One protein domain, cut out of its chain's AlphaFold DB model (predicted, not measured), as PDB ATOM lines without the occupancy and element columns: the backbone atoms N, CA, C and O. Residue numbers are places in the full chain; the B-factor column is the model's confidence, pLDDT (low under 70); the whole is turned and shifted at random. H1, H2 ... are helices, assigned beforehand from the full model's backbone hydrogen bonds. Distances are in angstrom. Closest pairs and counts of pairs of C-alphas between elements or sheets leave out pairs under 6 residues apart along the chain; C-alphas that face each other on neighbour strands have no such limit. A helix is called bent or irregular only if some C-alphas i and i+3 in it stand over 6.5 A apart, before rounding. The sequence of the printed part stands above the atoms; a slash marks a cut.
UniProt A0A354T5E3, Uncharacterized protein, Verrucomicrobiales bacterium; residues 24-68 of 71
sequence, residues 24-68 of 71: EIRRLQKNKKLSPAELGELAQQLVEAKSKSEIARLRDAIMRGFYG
ATOM      1  N   GLU A  24     178.180 189.417 190.644       60.25
ATOM      2  CA  GLU A  24     179.558 189.290 191.110       60.25
ATOM      3  C   GLU A  24     180.586 189.601 190.025       60.25
ATOM      4  O   GLU A  24     181.325 190.573 190.152       60.25
ATOM      5  N   ILE A  25     180.566 188.901 188.882       62.50
ATOM      6  CA  ILE A  25     181.484 189.196 187.765       62.50
ATOM      7  C   ILE A  25     181.347 190.667 187.341       62.50
ATOM      8  O   ILE A  25     182.331 191.332 187.021       62.50
ATOM      9  N   ARG A  26     180.127 191.213 187.392       62.47
ATOM     10  CA  ARG A  26     179.861 192.613 187.043       62.47
ATOM     11  C   ARG A  26     180.437 193.616 188.050       62.47
ATOM     12  O   ARG A  26     180.807 194.716 187.646       62.47
ATOM     13  N   ARG A  27     180.497 193.270 189.339       63.19
ATOM     14  CA  ARG A  27     181.138 194.079 190.390       63.19
ATOM     15  C   ARG A  27     182.660 194.013 190.292       63.19
ATOM     16  O   ARG A  27     183.314 195.050 190.383       63.19
ATOM     17  N   LEU A  28     183.183 192.821 190.021       61.47
ATOM     18  CA  LEU A  28     184.610 192.498 189.982       61.47
ATOM     19  C   LEU A  28     185.317 193.036 188.724       61.47
ATOM     20  O   LEU A  28     186.503 193.345 188.753       61.47
ATOM     21  N   GLN A  29     184.586 193.256 187.627       61.03
ATOM     22  CA  GLN A  29     185.112 193.864 186.394       61.03
ATOM     23  C   GLN A  29     185.472 195.362 186.499       61.03
ATOM     24  O   GLN A  29     185.908 195.949 185.508       61.03
ATOM     25  N   LYS A  30     185.325 196.011 187.664       62.41
ATOM     26  CA  LYS A  30     185.745 197.408 187.877       62.41
ATOM     27  C   LYS A  30     187.268 197.530 188.040       62.41
ATOM     28  O   LYS A  30     187.732 197.888 189.114       62.41
ATOM     29  N   ASN A  31     188.021 197.261 186.970       59.41
ATOM     30  CA  ASN A  31     189.429 197.642 186.741       59.41
ATOM     31  C   ASN A  31     190.377 197.572 187.958       59.41
ATOM     32  O   ASN A  31     191.252 198.422 188.116       59.41
ATOM     33  N   LYS A  32     190.221 196.578 188.830       68.31
ATOM     34  CA  LYS A  32     191.060 196.395 190.015       68.31
ATOM     35  C   LYS A  32     191.529 194.954 190.085       68.31
ATOM     36  O   LYS A  32     190.826 194.049 189.639       68.31
ATOM     37  N   LYS A  33     192.729 194.756 190.636       81.06
ATOM     38  CA  LYS A  33     193.153 193.426 191.066       81.06
ATOM     39  C   LYS A  33     192.164 192.925 192.111       81.06
ATOM     40  O   LYS A  33     191.834 193.665 193.036       81.06
ATOM     41  N   LEU A  34     191.704 191.698 191.932       84.50
ATOM     42  CA  LEU A  34     190.817 191.043 192.877       84.50
ATOM     43  C   LEU A  34     191.615 190.543 194.072       84.50
ATOM     44  O   LEU A  34     192.770 190.129 193.947       84.50
ATOM     45  N   SER A  35     190.988 190.592 195.238       86.25
ATOM     46  CA  SER A  35     191.519 189.970 196.440       86.25
ATOM     47  C   SER A  35     191.527 188.438 196.304       86.25
ATOM     48  O   SER A  35     190.759 187.874 195.518       86.25
ATOM     49  N   PRO A  36     192.353 187.725 197.091       87.25
ATOM     50  CA  PRO A  36     192.339 186.263 197.109       87.25
ATOM     51  C   PRO A  36     190.958 185.662 197.413       87.25
ATOM     52  O   PRO A  36     190.621 184.621 196.857       87.25
ATOM     53  N   ALA A  37     190.152 186.323 198.253       87.38
ATOM     54  CA  ALA A  37     188.797 185.882 198.580       87.38
ATOM     55  C   ALA A  37     187.868 185.949 197.356       87.38
ATOM     56  O   ALA A  37     187.236 184.956 197.010       87.38
ATOM     57  N   GLU A  38     187.868 187.074 196.637       85.38
ATOM     58  CA  GLU A  38     187.072 187.256 195.414       85.38
ATOM     59  C   GLU A  38     187.501 186.293 194.292       85.38
ATOM     60  O   GLU A  38     186.671 185.772 193.547       85.38
ATOM     61  N   LEU A  39     188.804 186.011 194.175       89.38
ATOM     62  CA  LEU A  39     189.305 184.985 193.257       89.38
ATOM     63  C   LEU A  39     188.837 183.580 193.660       89.38
ATOM     64  O   LEU A  39     188.522 182.774 192.784       89.38
ATOM     65  N   GLY A  40     188.768 183.295 194.964       89.69
ATOM     66  CA  GLY A  40     188.229 182.049 195.506       89.69
ATOM     67  C   GLY A  40     186.750 181.857 195.171       89.69
ATOM     68  O   GLY A  40     186.365 180.785 194.709       89.69
ATOM     69  N   GLU A  41     185.939 182.906 195.302       89.75
ATOM     70  CA  GLU A  41     184.521 182.874 194.924       89.75
ATOM     71  C   GLU A  41     184.335 182.606 193.424       89.75
ATOM     72  O   GLU A  41     183.533 181.756 193.032       89.75
ATOM     73  N   LEU A  42     185.120 183.270 192.567       89.62
ATOM     74  CA  LEU A  42     185.094 183.013 191.125       89.62
ATOM     75  C   LEU A  42     185.546 181.588 190.779       89.62
ATOM     76  O   LEU A  42     184.993 180.973 189.865       89.62
ATOM     77  N   ALA A  43     186.537 181.051 191.493       90.56
ATOM     78  CA  ALA A  43     186.995 179.678 191.311       90.56
ATOM     79  C   ALA A  43     185.924 178.661 191.732       90.56
ATOM     80  O   ALA A  43     185.725 177.663 191.043       90.56
ATOM     81  N   GLN A  44     185.184 178.929 192.809       92.06
ATOM     82  CA  GLN A  44     184.073 178.082 193.230       92.06
ATOM     83  C   GLN A  44     182.932 178.100 192.204       92.06
ATOM     84  O   GLN A  44     182.466 177.045 191.776       92.06
ATOM     85  N   GLN A  45     182.567 179.283 191.702       90.44
ATOM     86  CA  GLN A  45     181.599 179.411 190.608       90.44
ATOM     87  C   GLN A  45     182.064 178.681 189.340       90.44
ATOM     88  O   GLN A  45     181.244 178.121 188.617       90.44
ATOM     89  N   LEU A  46     183.374 178.654 189.062       90.62
ATOM     90  CA  LEU A  46     183.940 177.941 187.914       90.62
ATOM     91  C   LEU A  46     183.750 176.424 188.032       90.62
ATOM     92  O   LEU A  46     183.472 175.779 187.024       90.62
ATOM     93  N   VAL A  47     183.886 175.868 189.239       93.44
ATOM     94  CA  VAL A  47     183.649 174.441 189.515       93.44
ATOM     95  C   VAL A  47     182.172 174.083 189.342       93.44
ATOM     96  O   VAL A  47     181.850 173.017 188.823       93.44
ATOM     97  N   GLU A  48     181.270 174.978 189.741       92.12
ATOM     98  CA  GLU A  48     179.820 174.763 189.675       92.12
ATOM     99  C   GLU A  48     179.215 175.055 188.287       92.12
ATOM    100  O   GLU A  48     178.085 174.648 187.991       92.12
ATOM    101  N   ALA A  49     179.958 175.740 187.412       92.19
ATOM    102  CA  ALA A  49     179.488 176.165 186.101       92.19
ATOM    103  C   ALA A  49     179.193 174.979 185.169       92.19
ATOM    104  O   ALA A  49     180.047 174.146 184.862       92.19
ATOM    105  N   LYS A  50     177.970 174.946 184.627       89.12
ATOM    106  CA  LYS A  50     177.499 173.862 183.741       89.12
ATOM    107  C   LYS A  50     177.684 174.177 182.260       89.12
ATOM    108  O   LYS A  50     177.663 173.281 181.416       89.12
ATOM    109  N   SER A  51     177.836 175.456 181.920       93.06
ATOM    110  CA  SER A  51     177.935 175.917 180.537       93.06
ATOM    111  C   SER A  51     179.369 176.259 180.160       93.06
ATOM    112  O   SER A  51     180.033 177.039 180.838       93.06
ATOM    113  N   LYS A  52     179.816 175.784 178.992       88.44
ATOM    114  CA  LYS A  52     181.117 176.169 178.413       88.44
ATOM    115  C   LYS A  52     181.284 177.691 178.309       88.44
ATOM    116  O   LYS A  52     182.375 178.209 178.523       88.44
ATOM    117  N   SER A  53     180.200 178.412 178.020       88.44
ATOM    118  CA  SER A  53     180.206 179.876 177.919       88.44
ATOM    119  C   SER A  53     180.382 180.566 179.272       88.44
ATOM    120  O   SER A  53     180.948 181.653 179.340       88.44
ATOM    121  N   GLU A  54     179.880 179.958 180.341       85.88
ATOM    122  CA  GLU A  54     180.006 180.458 181.711       85.88
ATOM    123  C   GLU A  54     181.413 180.194 182.250       85.88
ATOM    124  O   GLU A  54     182.070 181.122 182.715       85.88
ATOM    125  N   ILE A  55     181.926 178.980 182.028       90.81
ATOM    126  CA  ILE A  55     183.308 178.586 182.327       90.81
ATOM    127  C   ILE A  55     184.304 179.554 181.674       90.81
ATOM    128  O   ILE A  55     185.216 180.052 182.331       90.81
ATOM    129  N   ALA A  56     184.115 179.869 180.387       90.56
ATOM    130  CA  ALA A  56     184.990 180.795 179.671       90.56
ATOM    131  C   ALA A  56     185.002 182.201 180.296       90.56
ATOM    132  O   ALA A  56     186.060 182.817 180.409       90.56
ATOM    133  N   ARG A  57     183.841 182.701 180.737       88.00
ATOM    134  CA  ARG A  57     183.718 184.024 181.370       88.00
ATOM    135  C   ARG A  57     184.331 184.060 182.762       88.00
ATOM    136  O   ARG A  57     185.015 185.024 183.083       88.00
ATOM    137  N   LEU A  58     184.097 183.028 183.567       91.12
ATOM    138  CA  LEU A  58     184.664 182.906 184.909       91.12
ATOM    139  C   LEU A  58     186.186 182.806 184.846       91.12
ATOM    140  O   LEU A  58     186.881 183.518 185.563       91.12
ATOM    141  N   ARG A  59     186.714 182.017 183.905       90.00
ATOM    142  CA  ARG A  59     188.156 181.934 183.667       90.00
ATOM    143  C   ARG A  59     188.753 183.284 183.254       90.00
ATOM    144  O   ARG A  59     189.801 183.654 183.773       90.00
ATOM    145  N   ASP A  60     188.101 184.024 182.354       89.56
ATOM    146  CA  ASP A  60     188.563 185.363 181.953       89.56
ATOM    147  C   ASP A  60     188.500 186.364 183.122       89.56
ATOM    148  O   ASP A  60     189.423 187.152 183.318       89.56
ATOM    149  N   ALA A  61     187.458 186.289 183.956       86.62
ATOM    150  CA  ALA A  61     187.322 187.111 185.155       86.62
ATOM    151  C   ALA A  61     188.423 186.822 186.192       86.62
ATOM    152  O   ALA A  61     189.010 187.764 186.719       86.62
ATOM    153  N   ILE A  62     188.756 185.547 186.433       89.00
ATOM    154  CA  ILE A  62     189.856 185.140 187.324       89.00
ATOM    155  C   ILE A  62     191.190 185.674 186.801       89.00
ATOM    156  O   ILE A  62     191.938 186.291 187.552       89.00
ATOM    157  N   MET A  63     191.478 185.492 185.507       88.94
ATOM    158  CA  MET A  63     192.735 185.957 184.912       88.94
ATOM    159  C   MET A  63     192.860 187.482 184.969       88.94
ATOM    160  O   MET A  63     193.879 188.000 185.430       88.94
ATOM    161  N   ARG A  64     191.816 188.217 184.567       86.44
ATOM    162  CA  ARG A  64     191.792 189.686 184.656       86.44
ATOM    163  C   ARG A  64     191.893 190.177 186.094       86.44
ATOM    164  O   ARG A  64     192.546 191.184 186.339       86.44
ATOM    165  N   GLY A  65     191.265 189.475 187.031       86.69
ATOM    166  CA  GLY A  65     191.324 189.808 188.446       86.69
ATOM    167  C   GLY A  65     192.694 189.563 189.066       86.69
ATOM    168  O   GLY A  65     193.165 190.385 189.844       86.69
ATOM    169  N   PHE A  66     193.364 188.473 188.694       86.62
ATOM    170  CA  PHE A  66     194.678 188.115 189.220       86.62
ATOM    171  C   PHE A  66     195.786 189.026 188.678       86.62
ATOM    172  O   PHE A  66     196.563 189.613 189.438       86.62
ATOM    173  N   TYR A  67     195.844 189.191 187.355       85.31
ATOM    174  CA  TYR A  67     196.861 190.030 186.721       85.31
ATOM    175  C   TYR A  67     196.551 191.525 186.861       85.31
ATOM    176  O   TYR A  67     197.472 192.343 186.882       85.31
ATOM    177  N   GLY A  68     195.279 191.882 187.053       73.25
ATOM    178  CA  GLY A  68     194.791 193.239 186.844       73.25
ATOM    179  C   GLY A  68     194.697 193.543 185.347       73.25
ATOM    180  O   GLY A  68     195.388 192.944 184.524       73.25
TER     181      GLY A  68
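Overview. This is residues 24 to 68 of the 71 residues of an uncharacterized protein of Verrucomicrobiales bacterium (UniProt A0A354T5E3). The model is a helical hairpin, H2 and H3 side by side and running opposite ways, with the short helix H1 packed on one side of it, on residues 58 to 65 of H3. The hairpin makes the longest axis; residues 49 to 51 join its two helices at one end, and the link from H1, residues 29 to 35, passes by the other end to enter H2. The printed part has 45 residues with three named helices, in the order H1, H2, H3, and no named strand; its class is all helix. It is compact, with a radius of gyration of the C-alphas of 9.6 A, and elongated in outline, with spans of 27 by 17 by 16 A.

Arrangement. H1, residues 24 to 28, touches H3, residues 52 to 67, which meets it with residues 58 to 65 alone. The closest C-alphas of this pair are those of Ile 25 and Ala 61, 6.7 A apart. H1 is close to, but not clearly touching, H2, residues 36 to 48; their closest C-alphas, those of Ile 25 and Leu 42, are 7.9 A apart. H2 and H3 touch and form a helical hairpin, opposite ways at a shallow tilt of 14 degrees. Their closest C-alphas are those of Leu 46 and Ile 55, 5.7 A apart, and their centres are 9.9 A apart. In H1, H2 and H3 every backbone O i to N i+4 pair is within hydrogen-bond range.

Along the chain. H1 begins at C-alpha 24, at (179.558, 189.290, 191.110), and ends at Leu 28; it measures 6.1 A from first to last C-alpha. H2 runs from Pro 36, with its C-alpha at (192.339, 186.263, 197.109), to Glu 48, over 18.6 A. H3, the longest helix with 16 residues, runs from Lys 52 to Tyr 67 over 22.6 A and ends at C-alpha 67, at (196.861, 190.030, 186.721). None of the three helices is bent.

Size, cuts and confidence. The two C-alphas farthest apart are those of Lys 32 and Lys 50, 27.0 A. The first and last printed C-alphas, those of Glu 24 and Gly 68, are 16.3 A apart. The printed part has no cut. The link from H1 to H2 has 7 residues and is short but not tight; the link from H2 to H3 has 3 residues and is tight; no link is long. The mean pLDDT of the printed part is 83.1, and the residues under 70 are 24 to 32, which include H1, with a mean of 62.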